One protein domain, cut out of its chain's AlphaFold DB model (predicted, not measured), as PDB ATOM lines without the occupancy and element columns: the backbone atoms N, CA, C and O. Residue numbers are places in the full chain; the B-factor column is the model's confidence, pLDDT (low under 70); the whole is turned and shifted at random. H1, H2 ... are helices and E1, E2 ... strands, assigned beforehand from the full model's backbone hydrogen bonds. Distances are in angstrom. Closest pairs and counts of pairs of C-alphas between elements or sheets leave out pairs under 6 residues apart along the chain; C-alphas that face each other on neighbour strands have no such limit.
ATOM      1  N   LEU A  45       6.845 -42.551 -20.866       95.56
ATOM      2  CA  LEU A  45       6.614 -43.498 -19.777       95.56
ATOM      3  C   LEU A  45       5.257 -44.199 -19.898       95.56
ATOM      4  O   LEU A  45       4.285 -43.639 -20.414       95.56
ATOM      5  N   TYR A  46       5.184 -45.416 -19.373       95.56
ATOM      6  CA  TYR A  46       3.944 -46.113 -19.043       95.56
ATOM      7  C   TYR A  46       3.461 -45.645 -17.672       95.56
ATOM      8  O   TYR A  46       4.172 -45.781 -16.677       95.56
ATOM      9  N   TRP A  47       2.267 -45.070 -17.630       95.88
ATOM     10  CA  TRP A  47       1.660 -44.448 -16.465       95.88
ATOM     11  C   TRP A  47       0.685 -45.395 -15.783       95.88
ATOM     12  O   TRP A  47      -0.114 -46.068 -16.434       95.88
ATOM     13  N   TYR A  48       0.712 -45.392 -14.456       95.88
ATOM     14  CA  TYR A  48      -0.103 -46.269 -13.632       95.88
ATOM     15  C   TYR A  48      -0.786 -45.509 -12.500       95.88
ATOM     16  O   TYR A  48      -0.201 -44.612 -11.883       95.88
ATOM     17  N   SER A  49      -2.015 -45.918 -12.188       94.88
ATOM     18  CA  SER A  49      -2.705 -45.508 -10.969       94.88
ATOM     19  C   SER A  49      -2.142 -46.228  -9.744       94.88
ATOM     20  O   SER A  49      -1.646 -47.357  -9.824       94.88
ATOM     21  N   ILE A  50      -2.221 -45.557  -8.597       93.31
ATOM     22  CA  ILE A  50      -1.648 -46.022  -7.336       93.31
ATOM     23  C   ILE A  50      -2.769 -46.139  -6.306       93.31
ATOM     24  O   ILE A  50      -3.609 -45.248  -6.173       93.31
ATOM     25  N   SER A  51      -2.780 -47.240  -5.564       90.81
ATOM     26  CA  SER A  51      -3.708 -47.443  -4.455       90.81
ATOM     27  C   SER A  51      -3.333 -46.587  -3.230       90.81
ATOM     28  O   SER A  51      -2.187 -46.153  -3.091       90.81
ATOM     29  N   PRO A  52      -4.244 -46.416  -2.255       87.06
ATOM     30  CA  PRO A  52      -3.920 -45.783  -0.974       87.06
ATOM     31  C   PRO A  52      -2.795 -46.483  -0.192       87.06
ATOM     32  O   PRO A  52      -2.169 -45.862   0.661       87.06
ATOM     33  N   THR A  53      -2.535 -47.763  -0.475       88.62
ATOM     34  CA  THR A  53      -1.456 -48.553   0.135       88.62
ATOM     35  C   THR A  53      -0.180 -48.554  -0.707       88.62
ATOM     36  O   THR A  53       0.664 -49.426  -0.514       88.62
ATOM     37  N   ASN A  54      -0.018 -47.601  -1.634       88.38
ATOM     38  CA  ASN A  54       1.172 -47.460  -2.478       88.38
ATOM     39  C   ASN A  54       1.461 -48.709  -3.330       88.38
ATOM     40  O   ASN A  54       2.606 -49.142  -3.465       88.38
ATOM     41  N   THR A  55       0.419 -49.296  -3.920       93.25
ATOM     42  CA  THR A  55       0.556 -50.393  -4.887       93.25
ATOM     43  C   THR A  55       0.074 -49.980  -6.268       93.25
ATOM     44  O   THR A  55      -0.893 -49.226  -6.397       93.25
ATOM     45  N   LEU A  56       0.749 -50.480  -7.300       93.44
ATOM     46  CA  LEU A  56       0.376 -50.304  -8.700       93.44
ATOM     47  C   LEU A  56      -0.977 -50.965  -8.974       93.44
ATOM     48  O   LEU A  56      -1.165 -52.133  -8.640       93.44
ATOM     49  N   GLN A  57      -1.922 -50.233  -9.569       93.06
ATOM     50  CA  GLN A  57      -3.271 -50.741  -9.837       93.06
ATOM     51  C   GLN A  57      -3.556 -50.967 -11.313       93.06
ATOM     52  O   GLN A  57      -3.627 -52.116 -11.727       93.06
ATOM     53  N   ALA A  58      -3.763 -49.909 -12.094       94.12
ATOM     54  CA  ALA A  58      -4.122 -50.014 -13.502       94.12
ATOM     55  C   ALA A  58      -3.170 -49.180 -14.352       94.12
ATOM     56  O   ALA A  58      -2.805 -48.069 -13.966       94.12
ATOM     57  N   GLN A  59      -2.796 -49.712 -15.512       94.75
ATOM     58  CA  GLN A  59      -2.101 -48.948 -16.540       94.75
ATOM     59  C   GLN A  59      -3.087 -47.981 -17.201       94.75
ATOM     60  O   GLN A  59      -4.205 -48.366 -17.536       94.75
ATOM     61  N   LEU A  60      -2.681 -46.725 -17.362       95.00
ATOM     62  CA  LEU A  60      -3.544 -45.638 -17.827       95.00
ATOM     63  C   LEU A  60      -3.369 -45.338 -19.320       95.00
ATOM     64  O   LEU A  60      -4.298 -44.852 -19.956       95.00
ATOM     65  N   ASN A  61      -2.207 -45.651 -19.893       94.25
ATOM     66  CA  ASN A  61      -1.895 -45.467 -21.310       94.25
ATOM     67  C   ASN A  61      -1.487 -46.779 -21.985       94.25
ATOM     68  O   ASN A  61      -0.783 -47.603 -21.413       94.25
ATOM     69  N   THR A  62      -1.869 -46.946 -23.249       91.25
ATOM     70  CA  THR A  62      -1.472 -48.096 -24.081       91.25
ATOM     71  C   THR A  62      -0.128 -47.895 -24.781       91.25
ATOM     72  O   THR A  62       0.436 -48.842 -25.318       91.25
ATOM     73  N   SER A  63       0.391 -46.668 -24.818       92.81
ATOM     74  CA  SER A  63       1.675 -46.332 -25.440       92.81
ATOM     75  C   SER A  63       2.423 -45.302 -24.593       92.81
ATOM     76  O   SER A  63       1.763 -44.423 -24.027       92.81
ATOM     77  N   PRO A  64       3.766 -45.378 -24.494       93.62
ATOM     78  CA  PRO A  64       4.559 -44.461 -23.682       93.62
ATOM     79  C   PRO A  64       4.311 -43.000 -24.040       93.62
ATOM     80  O   PRO A  64       4.331 -42.637 -25.215       93.62
ATOM     81  N   GLN A  65       4.138 -42.152 -23.029       93.81
ATOM     82  CA  GLN A  65       3.943 -40.716 -23.226       93.81
ATOM     83  C   GLN A  65       4.633 -39.895 -22.144       93.81
ATOM     84  O   GLN A  65       4.939 -40.401 -21.061       93.81
ATOM     85  N   THR A  66       4.917 -38.633 -22.455       93.25
ATOM     86  CA  THR A  66       5.651 -37.750 -21.547       93.25
ATOM     87  C   THR A  66       4.808 -37.358 -20.335       93.25
ATOM     88  O   THR A  66       3.585 -37.515 -20.327       93.25
ATOM     89  N   LYS A  67       5.464 -36.845 -19.291       92.12
ATOM     90  CA  LYS A  67       4.779 -36.335 -18.100       92.12
ATOM     91  C   LYS A  67       3.860 -35.167 -18.459       92.12
ATOM     92  O   LYS A  67       2.704 -35.176 -18.047       92.12
ATOM     93  N   ASP A  68       4.338 -34.222 -19.267       90.88
ATOM     94  CA  ASP A  68       3.551 -33.070 -19.726       90.88
ATOM     95  C   ASP A  68       2.290 -33.478 -20.490       90.88
ATOM     96  O   ASP A  68       1.228 -32.905 -20.258       90.88
ATOM     97  N   ASP A  69       2.376 -34.494 -21.353       92.00
ATOM     98  CA  ASP A  69       1.210 -34.973 -22.101       92.00
ATOM     99  C   ASP A  69       0.168 -35.639 -21.196       92.00
ATOM    100  O   ASP A  69      -1.027 -35.533 -21.470       92.00
ATOM    101  N   SER A  70       0.617 -36.299 -20.124       92.94
ATOM    102  CA  SER A  70      -0.231 -36.999 -19.150       92.94
ATOM    103  C   SER A  70      -0.911 -36.083 -18.136       92.94
ATOM    104  O   SER A  70      -1.938 -36.474 -17.577       92.94
ATOM    105  N   MET A  71      -0.329 -34.915 -17.850       90.88
ATOM    106  CA  MET A  71      -0.835 -33.965 -16.854       90.88
ATOM    107  C   MET A  71      -2.150 -33.300 -17.284       90.88
ATOM    108  O   MET A  71      -2.618 -33.432 -18.418       90.88
ATOM    109  N   GLU A  72      -2.773 -32.572 -16.356       88.12
ATOM    110  CA  GLU A  72      -3.953 -31.762 -16.654       88.12
ATOM    111  C   GLU A  72      -3.621 -30.720 -17.738       88.12
ATOM    112  O   GLU A  72      -2.664 -29.956 -17.605       88.12
ATOM    113  N   ASN A  73      -4.434 -30.664 -18.799       87.12
ATOM    114  CA  ASN A  73      -4.218 -29.864 -20.020       87.12
ATOM    115  C   ASN A  73      -3.109 -30.366 -20.965       87.12
ATOM    116  O   ASN A  73      -2.801 -29.691 -21.949       87.12
ATOM    117  N   GLY A  74      -2.531 -31.541 -20.701       87.06
ATOM    118  CA  GLY A  74      -1.653 -32.228 -21.642       87.06
ATOM    119  C   GLY A  74      -2.402 -32.727 -22.882       87.06
ATOM    120  O   GLY A  74      -3.628 -32.876 -22.872       87.06
ATOM    121  N   ALA A  75      -1.666 -32.999 -23.964       88.75
ATOM    122  CA  ALA A  75      -2.253 -33.440 -25.233       88.75
ATOM    123  C   ALA A  75      -3.049 -34.754 -25.103       88.75
ATOM    124  O   ALA A  75      -4.037 -34.939 -25.810       88.75
ATOM    125  N   ASN A  76      -2.639 -35.635 -24.181       90.81
ATOM    126  CA  ASN A  76      -3.280 -36.916 -23.883       90.81
ATOM    127  C   ASN A  76      -3.423 -37.086 -22.363       90.81
ATOM    128  O   ASN A  76      -2.847 -37.998 -21.763       90.81
ATOM    129  N   SER A  77      -4.158 -36.163 -21.738       92.25
ATOM    130  CA  SER A  77      -4.305 -36.104 -20.283       92.25
ATOM    131  C   SER A  77      -4.879 -37.409 -19.715       92.25
ATOM    132  O   SER A  77      -5.962 -37.849 -20.101       92.25
ATOM    133  N   LEU A  78      -4.149 -38.022 -18.782       92.62
ATOM    134  CA  LEU A  78      -4.555 -39.241 -18.064       92.62
ATOM    135  C   LEU A  78      -5.071 -38.930 -16.661       92.62
ATOM    136  O   LEU A  78      -5.637 -39.793 -15.990       92.62
ATOM    137  N   THR A  79      -4.801 -37.720 -16.177       90.50
ATOM    138  CA  THR A  79      -5.062 -37.319 -14.802       90.50
ATOM    139  C   THR A  79      -5.340 -35.823 -14.698       90.50
ATOM    140  O   THR A  79      -4.815 -35.014 -15.455       90.50
ATOM    141  N   ASN A  80      -6.131 -35.449 -13.696       90.19
ATOM    142  CA  ASN A  80      -6.384 -34.071 -13.276       90.19
ATOM    143  C   ASN A  80      -5.353 -33.565 -12.243       90.19
ATOM    144  O   ASN A  80      -5.638 -32.681 -11.439       90.19
ATOM    145  N   CYS A  81      -4.180 -34.190 -12.192       90.31
ATOM    146  CA  CYS A  81      -3.123 -33.868 -11.246       90.31
ATOM    147  C   CYS A  81      -2.157 -32.816 -11.827       90.31
ATOM    148  O   CYS A  81      -1.796 -32.881 -13.003       90.31
ATOM    149  N   LYS A  82      -1.745 -31.850 -10.986       88.06
ATOM    150  CA  LYS A  82      -0.971 -30.644 -11.370       88.06
ATOM    151  C   LYS A  82       0.493 -30.627 -10.913       88.06
ATOM    152  O   LYS A  82       1.194 -29.649 -11.125       88.06
ATOM    153  N   ASP A  83       0.952 -31.693 -10.261       87.94
ATOM    154  CA  ASP A  83       2.311 -31.833  -9.726       87.94
ATOM    155  C   ASP A  83       2.735 -30.764  -8.688       87.94
ATOM    156  O   ASP A  83       3.881 -30.324  -8.647       87.94
ATOM    157  N   GLU A  84       1.819 -30.347  -7.806       88.19
ATOM    158  CA  GLU A  84       2.045 -29.223  -6.873       88.19
ATOM    159  C   GLU A  84       2.321 -29.637  -5.415       88.19
ATOM    160  O   GLU A  84       2.764 -28.828  -4.588       88.19
ATOM    161  N   THR A  85       2.009 -30.884  -5.069       86.81
ATOM    162  CA  THR A  85       2.118 -31.443  -3.711       86.81
ATOM    163  C   THR A  85       3.166 -32.553  -3.669       86.81
ATOM    164  O   THR A  85       3.544 -33.050  -4.716       86.81
ATOM    165  N   PRO A  86       3.646 -33.005  -2.494       83.50
ATOM    166  CA  PRO A  86       4.539 -34.167  -2.416       83.50
ATOM    167  C   PRO A  86       3.819 -35.512  -2.624       83.50
ATOM    168  O   PRO A  86       4.476 -36.541  -2.777       83.50
ATOM    169  N   LYS A  87       2.480 -35.536  -2.616       87.06
ATOM    170  CA  LYS A  87       1.697 -36.771  -2.704       87.06
ATOM    171  C   LYS A  87       1.611 -37.234  -4.158       87.06
ATOM    172  O   LYS A  87       1.038 -36.538  -4.992       87.06
ATOM    173  N   VAL A  88       2.151 -38.416  -4.450       90.31
ATOM    174  CA  VAL A  88       2.106 -39.005  -5.796       90.31
ATOM    175  C   VAL A  88       0.670 -39.383  -6.154       90.31
ATOM    176  O   VAL A  88      -0.034 -39.994  -5.354       90.31
ATOM    177  N   CYS A  89       0.254 -38.983  -7.348       92.00
ATOM    178  CA  CYS A  89      -1.054 -39.253  -7.926       92.00
ATOM    179  C   CYS A  89      -0.975 -40.430  -8.902       92.00
ATOM    180  O   CYS A  89      -1.675 -41.425  -8.723       92.00
ATOM    181  N   ILE A  90      -0.064 -40.348  -9.874       94.19
ATOM    182  CA  ILE A  90       0.259 -41.440 -10.799       94.19
ATOM    183  C   ILE A  90       1.775 -41.550 -10.969       94.19
ATOM    184  O   ILE A  90       2.511 -40.577 -10.777       94.19
ATOM    185  N   ILE A  91       2.240 -42.748 -11.308       94.75
ATOM    186  CA  ILE A  91       3.661 -43.079 -11.452       94.75
ATOM    187  C   ILE A  91       3.943 -43.586 -12.863       94.75
ATOM    188  O   ILE A  91       3.113 -44.278 -13.448       94.75
ATOM    189  N   GLY A  92       5.095 -43.209 -13.405       94.94
ATOM    190  CA  GLY A  92       5.556 -43.566 -14.738       94.94
ATOM    191  C   GLY A  92       6.755 -44.511 -14.689       94.94
ATOM    192  O   GLY A  92       7.615 -44.378 -13.820       94.94
ATOM    193  N   TYR A  93       6.829 -45.441 -15.636       94.12
ATOM    194  CA  TYR A  93       7.949 -46.366 -15.814       94.12
ATOM    195  C   TYR A  93       8.362 -46.446 -17.282       94.12
ATOM    196  O   TYR A  93       7.520 -46.369 -18.171       94.12
ATOM    197  N   ASP A  94       9.652 -46.644 -17.544       93.00
ATOM    198  CA  ASP A  94      10.185 -46.765 -18.911       93.00
ATOM    199  C   ASP A  94       9.761 -48.078 -19.603       93.00
ATOM    200  O   ASP A  94       9.809 -48.200 -20.826       93.00
ATOM    201  N   SER A  95       9.313 -49.064 -18.824       92.44
ATOM    202  CA  SER A  95       8.779 -50.343 -19.293       92.44
ATOM    203  C   SER A  95       7.493 -50.700 -18.556       92.44
ATOM    204  O   SER A  95       7.271 -50.243 -17.430       92.44
ATOM    205  N   GLU A  96       6.684 -51.573 -19.154       92.06
ATOM    206  CA  GLU A  96       5.484 -52.093 -18.501       92.06
ATOM    207  C   GLU A  96       5.817 -52.765 -17.159       92.06
ATOM    208  O   GLU A  96       6.858 -53.412 -17.010       92.06
ATOM    209  N   GLN A  97       4.938 -52.580 -16.173       93.12
ATOM    210  CA  GLN A  97       5.087 -53.091 -14.813       93.12
ATOM    211  C   GLN A  97       3.979 -54.075 -14.453       93.12
ATOM    212  O   GLN A  97       2.831 -53.952 -14.883       93.12
ATOM    213  N   THR A  98       4.308 -55.015 -13.569       92.81
ATOM    214  CA  THR A  98       3.332 -55.942 -12.997       92.81
ATOM    215  C   THR A  98       2.447 -55.227 -11.979       92.81
ATOM    216  O   THR A  98       2.934 -54.631 -11.013       92.81
ATOM    217  N   LEU A  99       1.132 -55.330 -12.164       92.94
ATOM    218  CA  LEU A  99       0.135 -54.772 -11.250       92.94
ATOM    219  C   LEU A  99       0.199 -55.458  -9.873       92.94
ATOM    220  O   LEU A  99       0.587 -56.618  -9.753       92.94
ATOM    221  N   GLY A 100      -0.178 -54.737  -8.818       90.25
ATOM    222  CA  GLY A 100      -0.147 -55.208  -7.429       90.25
ATOM    223  C   GLY A 100       1.213 -55.083  -6.736       90.25
ATOM    224  O   GLY A 100       1.300 -55.316  -5.532       90.25
ATOM    225  N   THR A 101       2.263 -54.680  -7.453       91.44
ATOM    226  CA  THR A 101       3.584 -54.428  -6.867       91.44
ATOM    227  C   THR A 101       3.614 -53.100  -6.104       91.44
ATOM    228  O   THR A 101       2.884 -52.157  -6.421       91.44
ATOM    229  N   SER A 102       4.430 -53.025  -5.051       90.69
ATOM    230  CA  SER A 102       4.624 -51.797  -4.275       90.69
ATOM    231  C   SER A 102       5.437 -50.775  -5.065       90.69
ATOM    232  O   SER A 102       6.482 -51.125  -5.618       90.69
ATOM    233  N   ILE A 103       5.012 -49.510  -5.056       89.06
ATOM    234  CA  ILE A 103       5.820 -48.427  -5.626       89.06
ATOM    235  C   ILE A 103       7.078 -48.190  -4.771       89.06
ATOM    236  O   ILE A 103       7.034 -48.355  -3.545       89.06
ATOM    237  N   PRO A 104       8.211 -47.802  -5.380       85.00
ATOM    238  CA  PRO A 104       9.411 -47.478  -4.624       85.00
ATOM    239  C   PRO A 104       9.183 -46.243  -3.742       85.00
ATOM    240  O   PRO A 104       8.415 -45.341  -4.077       85.00
ATOM    241  N   SER A 105       9.886 -46.183  -2.609       78.06
ATOM    242  CA  SER A 105       9.788 -45.072  -1.650       78.06
ATOM    243  C   SER A 105      10.318 -43.744  -2.200       78.06
ATOM    244  O   SER A 105       9.943 -42.679  -1.712       78.06
ATOM    245  N   SER A 106      11.178 -43.801  -3.220       80.19
ATOM    246  CA  SER A 106      11.696 -42.648  -3.946       80.19
ATOM    247  C   SER A 106      11.485 -42.862  -5.440       80.19
ATOM    248  O   SER A 106      11.931 -43.861  -6.001       80.19
ATOM    249  N   VAL A 107      10.789 -41.920  -6.070       83.31
ATOM    250  CA  VAL A 107      10.502 -41.911  -7.505       83.31
ATOM    251  C   VAL A 107      11.107 -40.638  -8.080       83.31
ATOM    252  O   VAL A 107      10.987 -39.566  -7.478       83.31
ATOM    253  N   ALA A 108      11.765 -40.746  -9.234       86.06
ATOM    254  CA  ALA A 108      12.269 -39.578  -9.943       86.06
ATOM    255  C   ALA A 108      11.120 -38.605 -10.256       86.06
ATOM    256  O   ALA A 108       9.994 -39.018 -10.524       86.06
ATOM    257  N   ASN A 109      11.396 -37.296 -10.226       85.69
ATOM    258  CA  ASN A 109      10.362 -36.281 -10.460       85.69
ATOM    259  C   ASN A 109       9.699 -36.461 -11.836       85.69
ATOM    260  O   ASN A 109       8.476 -36.398 -11.943       85.69
ATOM    261  N   ASP A 110      10.503 -36.784 -12.847       87.06
ATOM    262  CA  ASP A 110      10.056 -36.976 -14.227       87.06
ATOM    263  C   ASP A 110       9.219 -38.270 -14.394       87.06
ATOM    264  O   ASP A 110       8.449 -38.389 -15.342       87.06
ATOM    265  N   HIS A 111       9.278 -39.182 -13.414       92.44
ATOM    266  CA  HIS A 111       8.532 -40.446 -13.335       92.44
ATOM    267  C   HIS A 111       7.338 -40.390 -12.373       92.44
ATOM    268  O   HIS A 111       6.743 -41.413 -12.046       92.44
ATOM    269  N   SER A 112       6.970 -39.210 -11.878       92.31
ATOM    270  CA  SER A 112       5.835 -39.056 -10.964       92.31
ATOM    271  C   SER A 112       5.031 -37.811 -11.301       92.31
ATOM    272  O   SER A 112       5.606 -36.747 -11.523       92.31
ATOM    273  N   ILE A 113       3.705 -37.925 -11.287       92.31
ATOM    274  CA  ILE A 113       2.794 -36.777 -11.303       92.31
ATOM    275  C   ILE A 113       2.115 -36.729  -9.946       92.31
ATOM    276  O   ILE A 113       1.609 -37.744  -9.462       92.31
TER     277      ILE A 113
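Overview. This is residues 45 to 113 of the 117 residues of an uncharacterized protein of Pedobacter antarcticus (UniProt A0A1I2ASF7). Little regular structure is present: a small antiparallel sheet, order E2, E1, E3, sits among long loops, with short helix H1 in a loop-rich part at one end. Past E3 the last loop folds back, residues 112 to 113 pairing with E3. The 69 printed residues hold E1, E2, H1, E3 in that order, class mixed, with only 19 in named elements. The whole is compact, radius of gyration of the C-alphas 10.9 A, spanning 28 by 26 by 18 A.

Arrangement. Start at E1, residues 46 to 50, which forms an antiparallel hairpin with E2, residues 56 to 59; N 49 and O 58 are 2.9 A apart. E3, residues 88 to 93, is E1's other antiparallel neighbour, N 48 to O 91 being 2.8 A. H1, residues 67 to 70, only grazes the sheet. E2, H1, E3 make a split strand-helix-strand unit, E1 between its strands, with a right-handed crossover.

Along the chain. Find C-alpha 46 at (3.944, -46.113, -19.043); E1 runs 13.0 A. E3 runs 13.7 A to C-alpha 93 at (7.949, -46.366, -15.814).

Size, cuts and confidence. The printed part has no cut; H1 to E3 is a long link. No printed residue is under pLDDT 70.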